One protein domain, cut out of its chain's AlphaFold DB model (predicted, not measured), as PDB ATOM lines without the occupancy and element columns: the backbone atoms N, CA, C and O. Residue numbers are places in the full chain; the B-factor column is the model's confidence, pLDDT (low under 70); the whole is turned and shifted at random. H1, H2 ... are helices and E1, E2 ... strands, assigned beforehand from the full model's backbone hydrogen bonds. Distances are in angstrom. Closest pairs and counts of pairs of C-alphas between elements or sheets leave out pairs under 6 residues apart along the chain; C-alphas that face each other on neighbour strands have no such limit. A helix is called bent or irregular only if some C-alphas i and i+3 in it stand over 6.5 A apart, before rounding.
ATOM      1  N   TYR A   5      25.076 -34.459  -5.333       94.81
ATOM      2  CA  TYR A   5      26.023 -33.903  -4.372       94.81
ATOM      3  C   TYR A   5      26.414 -34.952  -3.343       94.81
ATOM      4  O   TYR A   5      25.560 -35.703  -2.862       94.81
ATOM      5  N   ALA A   6      27.687 -34.939  -2.965       95.19
ATOM      6  CA  ALA A   6      28.222 -35.741  -1.881       95.19
ATOM      7  C   ALA A   6      29.241 -34.947  -1.061       95.19
ATOM      8  O   ALA A   6      29.837 -33.985  -1.542       95.19
ATOM      9  N   TYR A   7      29.478 -35.386   0.167       94.38
ATOM     10  CA  TYR A   7      30.589 -34.909   0.979       94.38
ATOM     11  C   TYR A   7      31.802 -35.812   0.820       94.38
ATOM     12  O   TYR A   7      31.658 -37.031   0.797       94.38
ATOM     13  N   ALA A   8      32.992 -35.223   0.804       94.31
ATOM     14  CA  ALA A   8      34.241 -35.913   1.080       94.31
ATOM     15  C   ALA A   8      34.873 -35.330   2.339       94.31
ATOM     16  O   ALA A   8      35.258 -34.160   2.363       94.31
ATOM     17  N   ILE A   9      34.964 -36.152   3.379       92.12
ATOM     18  CA  ILE A   9      35.503 -35.757   4.677       92.12
ATOM     19  C   ILE A   9      36.909 -36.324   4.834       92.12
ATOM     20  O   ILE A   9      37.144 -37.522   4.662       92.12
ATOM     21  N   GLN A  10      37.856 -35.455   5.164       90.81
ATOM     22  CA  GLN A  10      39.214 -35.883   5.454       90.81
ATOM     23  C   GLN A  10      39.259 -36.577   6.820       90.81
ATOM     24  O   GLN A  10      38.853 -36.008   7.833       90.81
ATOM     25  N   ILE A  11      39.814 -37.785   6.867       88.31
ATOM     26  CA  ILE A  11      40.157 -38.457   8.121       88.31
ATOM     27  C   ILE A  11      41.567 -38.007   8.503       88.31
ATOM     28  O   ILE A  11      42.538 -38.283   7.796       88.31
ATOM     29  N   VAL A  12      41.682 -37.282   9.613       76.00
ATOM     30  CA  VAL A  12      42.976 -36.856  10.154       76.00
ATOM     31  C   VAL A  12      43.528 -37.990  11.016       76.00
ATOM     32  O   VAL A  12      42.927 -38.347  12.026       76.00
ATOM     33  N   SER A  13      44.672 -38.564  10.635       62.06
ATOM     34  CA  SER A  13      45.426 -39.417  11.555       62.06
ATOM     35  C   SER A  13      46.081 -38.538  12.622       62.06
ATOM     36  O   SER A  13      46.657 -37.493  12.317       62.06
ATOM     37  N   SER A  14      46.012 -38.963  13.884       55.88
ATOM     38  CA  SER A  14      46.480 -38.229  15.072       55.88
ATOM     39  C   SER A  14      47.989 -37.924  15.112       55.88
ATOM     40  O   SER A  14      48.474 -37.377  16.099       55.88
ATOM     41  N   THR A  15      48.745 -38.260  14.067       55.16
ATOM     42  CA  THR A  15      50.211 -38.201  14.032       55.16
ATOM     43  C   THR A  15      50.796 -37.212  13.023       55.16
ATOM     44  O   THR A  15      52.016 -37.079  12.973       55.16
ATOM     45  N   THR A  16      49.986 -36.485  12.246       51.81
ATOM     46  CA  THR A  16      50.516 -35.606  11.183       51.81
ATOM     47  C   THR A  16      50.300 -34.130  11.516       51.81
ATOM     48  O   THR A  16      49.170 -33.648  11.550       51.81
ATOM     49  N   SER A  17      51.397 -33.409  11.777       49.59
ATOM     50  CA  SER A  17      51.404 -31.970  12.066       49.59
ATOM     51  C   SER A  17      50.758 -31.153  10.940       49.59
ATOM     52  O   SER A  17      50.976 -31.420   9.759       49.59
ATOM     53  N   SER A  18      50.017 -30.121  11.335       46.44
ATOM     54  CA  SER A  18      49.088 -29.258  10.592       46.44
ATOM     55  C   SER A  18      49.663 -28.380   9.460       46.44
ATOM     56  O   SER A  18      49.192 -27.264   9.264       46.44
ATOM     57  N   TYR A  19      50.653 -28.847   8.696       45.81
ATOM     58  CA  TYR A  19      51.310 -28.057   7.639       45.81
ATOM     59  C   TYR A  19      51.269 -28.690   6.238       45.81
ATOM     60  O   TYR A  19      52.083 -28.346   5.386       45.81
ATOM     61  N   GLN A  20      50.311 -29.577   5.947       49.28
ATOM     62  CA  GLN A  20      50.046 -29.970   4.558       49.28
ATOM     63  C   GLN A  20      48.980 -29.068   3.929       49.28
ATOM     64  O   GLN A  20      47.776 -29.278   4.057       49.28
ATOM     65  N   THR A  21      49.467 -28.051   3.223       49.66
ATOM     66  CA  THR A  21      48.724 -27.197   2.295       49.66
ATOM     67  C   THR A  21      48.140 -28.036   1.155       49.66
ATOM     68  O   THR A  21      48.865 -28.421   0.240       49.66
ATOM     69  N   GLY A  22      46.838 -28.329   1.206       57.41
ATOM     70  CA  GLY A  22      46.097 -28.880   0.061       57.41
ATOM     71  C   GLY A  22      45.014 -29.914   0.380       57.41
ATOM     72  O   GLY A  22      44.273 -30.290  -0.524       57.41
ATOM     73  N   GLY A  23      44.905 -30.369   1.633       65.62
ATOM     74  CA  GLY A  23      43.828 -31.257   2.086       65.62
ATOM     75  C   GLY A  23      42.755 -30.506   2.863       65.62
ATOM     76  O   GLY A  23      43.078 -29.650   3.683       65.62
ATOM     77  N   GLY A  24      41.489 -30.819   2.607       81.94
ATOM     78  CA  GLY A  24      40.353 -30.262   3.328       81.94
ATOM     79  C   GLY A  24      39.076 -31.022   2.993       81.94
ATOM     80  O   GLY A  24      39.057 -31.877   2.114       81.94
ATOM     81  N   ASN A  25      37.985 -30.724   3.687       90.50
ATOM     82  CA  ASN A  25      36.712 -31.327   3.322       90.50
ATOM     83  C   ASN A  25      36.215 -30.735   1.994       90.50
ATOM     84  O   ASN A  25      36.412 -29.546   1.724       90.50
ATOM     85  N   TYR A  26      35.549 -31.550   1.179       93.06
ATOM     86  CA  TYR A  26      34.993 -31.121  -0.103       93.06
ATOM     87  C   TYR A  26      33.499 -31.405  -0.190       93.06
ATOM     88  O   TYR A  26      33.020 -32.453   0.249       93.06
ATOM     89  N   VAL A  27      32.772 -30.494  -0.831       94.12
ATOM     90  CA  VAL A  27      31.518 -30.848  -1.495       94.12
ATOM     91  C   VAL A  27      31.890 -31.309  -2.893       94.12
ATOM     92  O   VAL A  27      32.490 -30.553  -3.659       94.12
ATOM     93  N   ILE A  28      31.550 -32.552  -3.213       95.69
ATOM     94  CA  ILE A  28      31.666 -33.078  -4.566       95.69
ATOM     95  C   ILE A  28      30.346 -32.825  -5.285       95.69
ATOM     96  O   ILE A  28      29.286 -33.246  -4.814       95.69
ATOM     97  N   THR A  29      30.417 -32.151  -6.427       96.44
ATOM     98  CA  THR A  29      29.285 -31.967  -7.338       96.44
ATOM     99  C   THR A  29      29.501 -32.822  -8.575       96.44
ATOM    100  O   THR A  29      30.486 -32.647  -9.289       96.44
ATOM    101  N   PHE A  30      28.563 -33.721  -8.839       96.88
ATOM    102  CA  PHE A  30      28.504 -34.550 -10.035       96.88
ATOM    103  C   PHE A  30      27.374 -34.048 -10.934       96.88
ATOM    104  O   PHE A  30      26.308 -33.661 -10.442       96.88
ATOM    105  N   THR A  31      27.565 -34.080 -12.252       96.44
ATOM    106  CA  THR A  31      26.512 -33.681 -13.207       96.44
ATOM    107  C   THR A  31      25.258 -34.549 -13.088       96.44
ATOM    108  O   THR A  31      24.143 -34.042 -13.212       96.44
ATOM    109  N   THR A  32      25.429 -35.838 -12.789       94.81
ATOM    110  CA  THR A  32      24.357 -36.787 -12.471       94.81
ATOM    111  C   THR A  32      24.821 -37.781 -11.405       94.81
ATOM    112  O   THR A  32      26.007 -37.878 -11.087       94.81
ATOM    113  N   ARG A  33      23.878 -38.558 -10.862       92.94
ATOM    114  CA  ARG A  33      24.202 -39.707 -10.007       92.94
ATOM    115  C   ARG A  33      25.059 -40.737 -10.752       92.94
ATOM    116  O   ARG A  33      25.988 -41.275 -10.165       92.94
ATOM    117  N   ASP A  34      24.766 -40.982 -12.026       93.62
ATOM    118  CA  ASP A  34      25.470 -41.993 -12.823       93.62
ATOM    119  C   ASP A  34      26.956 -41.658 -12.942       93.62
ATOM    120  O   ASP A  34      27.804 -42.517 -12.729       93.62
ATOM    121  N   VAL A  35      27.278 -40.375 -13.129       95.81
ATOM    122  CA  VAL A  35      28.664 -39.892 -13.110       95.81
ATOM    123  C   VAL A  35      29.337 -40.125 -11.753       95.81
ATOM    124  O   VAL A  35      30.531 -40.417 -11.715       95.81
ATOM    125  N   ALA A  36      28.608 -40.038 -10.635       95.81
ATOM    126  CA  ALA A  36      29.157 -40.354  -9.313       95.81
ATOM    127  C   ALA A  36      29.501 -41.842  -9.163       95.81
ATOM    128  O   ALA A  36      30.548 -42.188  -8.609       95.81
ATOM    129  N   ASP A  37      28.644 -42.718  -9.684       95.25
ATOM    130  CA  ASP A  37      28.851 -44.165  -9.668       95.25
ATOM    131  C   ASP A  37      29.983 -44.586 -10.622       95.25
ATOM    132  O   ASP A  37      30.834 -45.394 -10.243       95.25
ATOM    133  N   GLU A  38      30.078 -43.969 -11.802       95.25
ATOM    134  CA  GLU A  38      31.190 -44.133 -12.749       95.25
ATOM    135  C   GLU A  38      32.527 -43.639 -12.183       95.25
ATOM    136  O   GLU A  38      33.535 -44.346 -12.268       95.25
ATOM    137  N   TRP A  39      32.551 -42.456 -11.562       96.25
ATOM    138  CA  TRP A  39      33.758 -41.934 -10.918       96.25
ATOM    139  C   TRP A  39      34.194 -42.857  -9.780       96.25
ATOM    140  O   TRP A  39      35.357 -43.254  -9.718       96.25
ATOM    141  N   TRP A  40      33.260 -43.285  -8.924       95.62
ATOM    142  CA  TRP A  40      33.570 -44.231  -7.854       95.62
ATOM    143  C   TRP A  40      34.105 -45.556  -8.399       95.62
ATOM    144  O   TRP A  40      35.077 -46.093  -7.864       95.62
ATOM    145  N   ARG A  41      33.534 -46.065  -9.498       93.81
ATOM    146  CA  ARG A  41      34.057 -47.257 -10.166       93.81
ATOM    147  C   ARG A  41      35.515 -47.062 -10.582       93.81
ATOM    148  O   ARG A  41      36.340 -47.914 -10.250       93.81
ATOM    149  N   ALA A  42      35.846 -45.937 -11.212       94.06
ATOM    150  CA  ALA A  42      37.218 -45.625 -11.611       94.06
ATOM    151  C   ALA A  42      38.184 -45.578 -10.410       94.06
ATOM    152  O   ALA A  42      39.292 -46.108 -10.500       94.06
ATOM    153  N   ILE A  43      37.753 -45.031  -9.265       94.69
ATOM    154  CA  ILE A  43      38.525 -45.057  -8.009       94.69
ATOM    155  C   ILE A  43      38.762 -46.497  -7.533       94.69
ATOM    156  O   ILE A  43      39.899 -46.872  -7.245       94.69
ATOM    157  N   THR A  44      37.716 -47.331  -7.492       92.88
ATOM    158  CA  THR A  44      37.844 -48.730  -7.046       92.88
ATOM    159  C   THR A  44      38.718 -49.575  -7.971       92.88
ATOM    160  O   THR A  44      39.451 -50.441  -7.496       92.88
ATOM    161  N   ASP A  45      38.690 -49.318  -9.280       90.56
ATOM    162  CA  ASP A  45      39.548 -50.015 -10.236       90.56
ATOM    163  C   ASP A  45      41.002 -49.531 -10.141       90.56
ATOM    164  O   ASP A  45      41.917 -50.355 -10.140       90.56
ATOM    165  N   ALA A  46      41.240 -48.227  -9.952       92.12
ATOM    166  CA  ALA A  46      42.579 -47.688  -9.700       92.12
ATOM    167  C   ALA A  46      43.214 -48.298  -8.438       92.12
ATOM    168  O   ALA A  46      44.382 -48.694  -8.464       92.12
ATOM    169  N   ALA A  47      42.418 -48.477  -7.378       92.44
ATOM    170  CA  ALA A  47      42.829 -49.080  -6.109       92.44
ATOM    171  C   ALA A  47      43.331 -50.535  -6.222       92.44
ATOM    172  O   ALA A  47      44.018 -51.020  -5.317       92.44
ATOM    173  N   LYS A  48      43.033 -51.234  -7.328       90.38
ATOM    174  CA  LYS A  48      43.587 -52.570  -7.618       90.38
ATOM    175  C   LYS A  48      45.076 -52.513  -7.955       90.38
ATOM    176  O   LYS A  48      45.809 -53.441  -7.632       90.38
ATOM    177  N   THR A  49      45.516 -51.426  -8.584       91.50
ATOM    178  CA  THR A  49      46.899 -51.253  -9.062       91.50
ATOM    179  C   THR A  49      47.699 -50.232  -8.261       91.50
ATOM    180  O   THR A  49      48.924 -50.267  -8.286       91.50
ATOM    181  N   ASP A  50      47.024 -49.342  -7.535       92.44
ATOM    182  CA  ASP A  50      47.647 -48.221  -6.848       92.44
ATOM    183  C   ASP A  50      47.072 -48.052  -5.435       92.44
ATOM    184  O   ASP A  50      45.889 -47.764  -5.239       92.44
ATOM    185  N   GLN A  51      47.929 -48.243  -4.430       91.56
ATOM    186  CA  GLN A  51      47.519 -48.278  -3.026       91.56
ATOM    187  C   GLN A  51      46.995 -46.933  -2.520       91.56
ATOM    188  O   GLN A  51      46.216 -46.930  -1.569       91.56
ATOM    189  N   GLN A  52      47.369 -45.804  -3.135       91.56
ATOM    190  CA  GLN A  52      46.888 -44.496  -2.678       91.56
ATOM    191  C   GLN A  52      45.360 -44.372  -2.800       91.56
ATOM    192  O   GLN A  52      44.717 -43.781  -1.939       91.56
ATOM    193  N   TYR A  53      44.752 -45.007  -3.810       93.50
ATOM    194  CA  TYR A  53      43.304 -44.956  -4.034       93.50
ATOM    195  C   TYR A  53      42.509 -45.773  -3.004       93.50
ATOM    196  O   TYR A  53      41.324 -45.513  -2.819       93.50
ATOM    197  N   LYS A  54      43.146 -46.709  -2.281       93.38
ATOM    198  CA  LYS A  54      42.499 -47.443  -1.174       93.38
ATOM    199  C   LYS A  54      42.211 -46.567   0.041       93.38
ATOM    200  O   LYS A  54      41.413 -46.951   0.888       93.38
ATOM    201  N   GLU A  55      42.846 -45.404   0.124       93.56
ATOM    202  CA  GLU A  55      42.582 -44.438   1.186       93.56
ATOM    203  C   GLU A  55      41.264 -43.691   0.987       93.56
ATOM    204  O   GLU A  55      40.823 -43.015   1.909       93.56
ATOM    205  N   ILE A  56      40.634 -43.790  -0.188       95.00
ATOM    206  CA  ILE A  56      39.318 -43.210  -0.452       95.00
ATOM    207  C   ILE A  56      38.266 -44.290  -0.197       95.00
ATOM    208  O   ILE A  56      38.283 -45.355  -0.809       95.00
ATOM    209  N   THR A  57      37.321 -44.011   0.694       95.06
ATOM    210  CA  THR A  57      36.228 -44.921   1.052       95.06
ATOM    211  C   THR A  57      34.885 -44.254   0.788       95.06
ATOM    212  O   THR A  57      34.660 -43.121   1.205       95.06
ATOM    213  N   ARG A  58      33.965 -44.960   0.129       94.50
ATOM    214  CA  ARG A  58      32.556 -44.569   0.017       94.50
ATOM    215  C   ARG A  58      31.805 -45.139   1.215       94.50
ATOM    216  O   ARG A  58      31.624 -46.349   1.306       94.50
ATOM    217  N   VAL A  59      31.406 -44.270   2.140       92.38
ATOM    218  CA  VAL A  59      30.627 -44.637   3.335       92.38
ATOM    219  C   VAL A  59      29.148 -44.761   2.976       92.38
ATOM    220  O   VAL A  59      28.481 -45.706   3.384       92.38
ATOM    221  N   THR A  60      28.640 -43.812   2.187       90.75
ATOM    222  CA  THR A  60      27.305 -43.845   1.570       90.75
ATOM    223  C   THR A  60      27.380 -43.216   0.176       90.75
ATOM    224  O   THR A  60      28.394 -42.619  -0.180       90.75
ATOM    225  N   ILE A  61      26.290 -43.262  -0.593       91.25
ATOM    226  CA  ILE A  61      26.190 -42.608  -1.915       91.25
ATOM    227  C   ILE A  61      26.512 -41.104  -1.845       91.25
ATOM    228  O   ILE A  61      27.029 -40.531  -2.796       91.25
ATOM    229  N   GLN A  62      26.230 -40.454  -0.713       93.50
ATOM    230  CA  GLN A  62      26.445 -39.015  -0.516       93.50
ATOM    231  C   GLN A  62      27.592 -38.709   0.457       93.50
ATOM    232  O   GLN A  62      27.760 -37.557   0.855       93.50
ATOM    233  N   HIS A  63      28.379 -39.709   0.867       92.75
ATOM    234  CA  HIS A  63      29.441 -39.525   1.852       92.75
ATOM    235  C   HIS A  63      30.652 -40.405   1.544       92.75
ATOM    236  O   HIS A  63      30.589 -41.632   1.601       92.75
ATOM    237  N   TYR A  64      31.770 -39.741   1.293       95.19
ATOM    238  CA  TYR A  64      33.084 -40.316   1.096       95.19
ATOM    239  C   TYR A  64      34.009 -39.848   2.213       95.19
ATOM    240  O   TYR A  64      33.874 -38.744   2.742       95.19
ATOM    241  N   THR A  65      34.991 -40.668   2.539       94.69
ATOM    242  CA  THR A  65      36.079 -40.313   3.442       94.69
ATOM    243  C   THR A  65      37.410 -40.562   2.765       94.69
ATOM    244  O   THR A  65      37.512 -41.471   1.940       94.69
ATOM    245  N   TYR A  66      38.435 -39.786   3.110       93.75
ATOM    246  CA  TYR A  66      39.766 -40.004   2.550       93.75
ATOM    247  C   TYR A  66      40.908 -39.611   3.493       93.75
ATOM    248  O   TYR A  66      40.734 -38.770   4.375       93.75
ATOM    249  N   SER A  67      42.089 -40.204   3.297       90.50
ATOM    250  CA  SER A  67      43.320 -39.851   4.019       90.50
ATOM    251  C   SER A  67      44.232 -38.982   3.152       90.50
ATOM    252  O   SER A  67      44.841 -39.453   2.189       90.50
ATOM    253  N   ASN A  68      44.388 -37.709   3.530       83.81
ATOM    254  CA  ASN A  68      45.227 -36.766   2.779       83.81
ATOM    255  C   ASN A  68      46.735 -37.048   2.894       83.81
ATOM    256  O   ASN A  68      47.529 -36.414   2.210       83.81
ATOM    257  N   SER A  69      47.144 -38.002   3.738       83.38
ATOM    258  CA  SER A  69      48.555 -38.390   3.860       83.38
ATOM    259  C   SER A  69      49.092 -39.102   2.613       83.38
ATOM    260  O   SER A  69      50.306 -39.137   2.421       83.38
ATOM    261  N   LYS A  70      48.210 -39.657   1.768       82.69
ATOM    262  CA  LYS A  70      48.603 -40.379   0.547       82.69
ATOM    263  C   LYS A  70      47.948 -39.860  -0.725       82.69
ATOM    264  O   LYS A  70      48.553 -39.979  -1.780       82.69
ATOM    265  N   ILE A  71      46.732 -39.316  -0.649       88.31
ATOM    266  CA  ILE A  71      46.013 -38.829  -1.829       88.31
ATOM    267  C   ILE A  71      45.174 -37.597  -1.500       88.31
ATOM    268  O   ILE A  71      44.435 -37.573  -0.517       88.31
ATOM    269  N   ASN A  72      45.242 -36.589  -2.370       90.38
ATOM    270  CA  ASN A  72      44.232 -35.541  -2.406       90.38
ATOM    271  C   ASN A  72      43.064 -36.033  -3.269       90.38
ATOM    272  O   ASN A  72      43.222 -36.247  -4.469       90.38
ATOM    273  N   ILE A  73      41.877 -36.213  -2.688       92.38
ATOM    274  CA  ILE A  73      40.721 -36.726  -3.439       92.38
ATOM    275  C   ILE A  73      40.376 -35.852  -4.659       92.38
ATOM    276  O   ILE A  73      39.997 -36.382  -5.704       92.38
ATOM    277  N   ALA A  74      40.596 -34.537  -4.572       92.44
ATOM    278  CA  ALA A  74      40.348 -33.611  -5.672       92.44
ATOM    279  C   ALA A  74      41.317 -33.802  -6.850       92.44
ATOM    280  O   ALA A  74      40.955 -33.520  -7.990       92.44
ATOM    281  N   SER A  75      42.525 -34.336  -6.621       91.31
ATOM    282  CA  SER A  75      43.464 -34.607  -7.714       91.31
ATOM    283  C   SER A  75      43.084 -35.846  -8.523       91.31
ATOM    284  O   SER A  75      43.632 -36.049  -9.599       91.31
ATOM    285  N   THR A  76      42.132 -36.675  -8.074       92.19
ATOM    286  CA  THR A  76      41.736 -37.900  -8.801       92.19
ATOM    287  C   THR A  76      41.294 -37.633 -10.243       92.19
ATOM    288  O   THR A  76      41.484 -38.489 -11.109       92.19
ATOM    289  N   ILE A  77      40.767 -36.434 -10.508       90.88
ATOM    290  CA  ILE A  77      40.273 -35.997 -11.819       90.88
ATOM    291  C   ILE A  77      41.271 -35.145 -12.614       90.88
ATOM    292  O   ILE A  77      40.983 -34.768 -13.745       90.88
ATOM    293  N   THR A  78      42.438 -34.816 -12.053       85.19
ATOM    294  CA  THR A  78      43.464 -34.026 -12.749       85.19
ATOM    295  C   THR A  78      44.505 -34.945 -13.389       85.19
ATOM    296  O   THR A  78      44.870 -35.952 -12.778       85.19
ATOM    297  N   PRO A  79      45.055 -34.625 -14.574       75.94
ATOM    298  CA  PRO A  79      46.144 -35.406 -15.155       75.94
ATOM    299  C   PRO A  79      47.340 -35.526 -14.195       75.94
ATOM    300  O   PRO A  79      47.626 -34.570 -13.468       75.94
ATOM    301  N   PRO A  80      48.061 -36.664 -14.179       75.44
ATOM    302  CA  PRO A  80      47.893 -37.876 -14.996       75.44
ATOM    303  C   PRO A  80      47.007 -38.961 -14.333       75.44
ATOM    304  O   PRO A  80      47.231 -40.159 -14.530       75.44
ATOM    305  N   ASN A  81      46.042 -38.581 -13.489       80.44
ATOM    306  CA  ASN A  81      45.320 -39.534 -12.642       80.44
ATOM    307  C   ASN A  81      44.274 -40.379 -13.384       80.44
ATOM    308  O   ASN A  81      43.813 -40.072 -14.484       80.44
ATOM    309  N   LYS A  82      43.890 -41.491 -12.747       80.06
ATOM    310  CA  LYS A  82      43.084 -42.561 -13.357       80.06
ATOM    311  C   LYS A  82      41.631 -42.168 -13.642       80.06
ATOM    312  O   LYS A  82      40.979 -42.862 -14.414       80.06
ATOM    313  N   ALA A  83      41.141 -41.065 -13.073       84.25
ATOM    314  CA  ALA A  83      39.791 -40.548 -13.295       84.25
ATOM    315  C   ALA A  83      39.785 -39.208 -14.067       84.25
ATOM    316  O   ALA A  83      38.834 -38.438 -13.971       84.25
ATOM    317  N   GLN A  84      40.808 -38.921 -14.881       84.69
ATOM    318  CA  GLN A  84      40.859 -37.681 -15.677       84.69
ATOM    319  C   GLN A  84      39.712 -37.532 -16.695       84.69
ATOM    320  O   GLN A  84      39.356 -36.420 -17.066       84.69
ATOM    321  N   SER A  85      39.080 -38.630 -17.127       89.94
ATOM    322  CA  SER A  85      37.899 -38.596 -18.010       89.94
ATOM    323  C   SER A  85      36.661 -37.958 -17.364       89.94
ATOM    324  O   SER A  85      35.650 -37.751 -18.037       89.94
ATOM    325  N   PHE A  86      36.726 -37.694 -16.058       93.12
ATOM    326  CA  PHE A  86      35.693 -37.024 -15.275       93.12
ATOM    327  C   PHE A  86      35.950 -35.520 -15.110       93.12
ATOM    328  O   PHE A  86      35.162 -34.841 -14.448       93.12
ATOM    329  N   TYR A  87      37.012 -34.996 -15.735       87.69
ATOM    330  CA  TYR A  87      37.194 -33.561 -15.930       87.69
ATOM    331  C   TYR A  87      35.928 -32.969 -16.584       87.69
ATOM    332  O   TYR A  87      35.322 -33.601 -17.449       87.69
ATOM    333  N   ASP A  88      35.466 -31.820 -16.084       91.44
ATOM    334  CA  ASP A  88      34.184 -31.158 -16.413       91.44
ATOM    335  C   ASP A  88      32.885 -31.893 -16.015       91.44
ATOM    336  O   ASP A  88      31.785 -31.387 -16.246       91.44
ATOM    337  N   LYS A  89      32.973 -33.067 -15.377       95.31
ATOM    338  CA  LYS A  89      31.803 -33.824 -14.881       95.31
ATOM    339  C   LYS A  89      31.733 -33.907 -13.357       95.31
ATOM    340  O   LYS A  89      30.655 -34.131 -12.802       95.31
ATOM    341  N   VAL A  90      32.879 -33.750 -12.699       96.50
ATOM    342  CA  VAL A  90      33.042 -33.817 -11.246       96.50
ATOM    343  C   VAL A  90      33.778 -32.572 -10.780       96.50
ATOM    344  O   VAL A  90      34.852 -32.251 -11.283       96.50
ATOM    345  N   PHE A  91      33.210 -31.881  -9.799       95.31
ATOM    346  CA  PHE A  91      33.774 -30.662  -9.232       95.31
ATOM    347  C   PHE A  91      33.981 -30.844  -7.736       95.31
ATOM    348  O   PHE A  91      33.072 -31.278  -7.030       95.31
ATOM    349  N   PHE A  92      35.166 -30.482  -7.255       94.50
ATOM    350  CA  PHE A  92      35.499 -30.488  -5.836       94.50
ATOM    351  C   PHE A  92      35.538 -29.048  -5.338       94.50
ATOM    352  O   PHE A  92      36.420 -28.279  -5.713       94.50
ATOM    353  N   THR A  93      34.583 -28.677  -4.490       92.81
ATOM    354  CA  THR A  93      34.552 -27.360  -3.851       92.81
ATOM    355  C   THR A  93      35.039 -27.505  -2.412       92.81
ATOM    356  O   THR A  93      34.366 -28.180  -1.624       92.81
ATOM    357  N   PRO A  94      36.199 -26.925  -2.049       91.50
ATOM    358  CA  PRO A  94      36.676 -26.942  -0.671       91.50
ATOM    359  C   PRO A  94      35.658 -26.282   0.259       91.50
ATOM    360  O   PRO A  94      35.056 -25.270  -0.104       91.50
ATOM    361  N   PHE A  95      35.501 -26.807   1.471       86.44
ATOM    362  CA  PHE A  95      34.735 -26.129   2.510       86.44
ATOM    363  C   PHE A  95      35.420 -26.199   3.874       86.44
ATOM    364  O   PHE A  95      35.973 -27.220   4.283       86.44
TER     365      PHE A  95
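What this domain is: This is residues 5 to 95 of the 244 residues of an uncharacterized protein of Botryotinia convoluta (UniProt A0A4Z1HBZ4). A strongly twisted, curled five-stranded sheet forms a wall, with the long helix H1 slanting over one face and short H3 near the domain's middle. H2 sits at the corner after H1, and the loop of residues 11 to 24 reaches one end of the longest span at Ser 17. The printed part has 91 residues, ordered E1 E2 H1 H2 E3 E4 H3 E5; the mixed sheet runs E3 E4 E1 E2 E5. The class is mixed, helices and strands; the whole is compact, radius of gyration of the C-alphas 12.4 A, spans 37 by 29 by 24 A.

Where its parts are: E1 (5 to 10, 16.6 A) begins at C-alpha 5 (26.023, -33.903, -4.372). E2 is 25 to 30, 16.0 A; E3 56 to 60, 12.2 A; E4 63 to 66, 10.4 A; E5 90 to 95, 15.8 A, ending at C-alpha 95 (34.735, -26.129, 2.510). H1 is 33 to 49, 25.5 A; H2 51 to 55, 7.5 A; H3 73 to 77, 8.4 A, only just irregular, with C-alphas 74 and 77 6.6 A apart.

How they stand to each other: E4 and E1 are parallel, N 64 to O 7 2.8 A. Antiparallel are hairpins E1 and E2, N 8 to O 26 2.8 A, and E3 and E4, N 57 to O 65 2.8 A, and also E2 and E5, N 27 to O 93 2.9 A. H1 is on the sheet in two layers, a helix layer on one face, at a height of 7.1 A. E2, H1 H2, E3 and E4, H3, E5 are split strand-helix-strand units, same-way strands with others between, with right-handed crossovers. H3 is on the sheet at a height of 7.2 A; its Thr 76 and Ile 43 of H1 have the closest C-alphas, 7.9 A, close but not clearly touching. H2 only grazes the sheet with residues 52 to 55, and touches H1 only at the corner, closest C-alphas Ala 47 and Tyr 53, 4.6 A. O i to N i+4 pairs within hydrogen-bond range are 11 of 13 in H1, 0 of 1 in H2 and 0 of 1 in H3; O i to N i+3 pairs are 2 of 2 in H2 and 1 of 2 in H3.

The domain as a whole: The farthest C-alphas, Ser 17 and Asp 34, are 37.3 A apart. The printed part has no cut; links E1 to E2 and H3 to E5 are long. Mean pLDDT of the printed part is 86.7, and residues 13 to 23 are under 70.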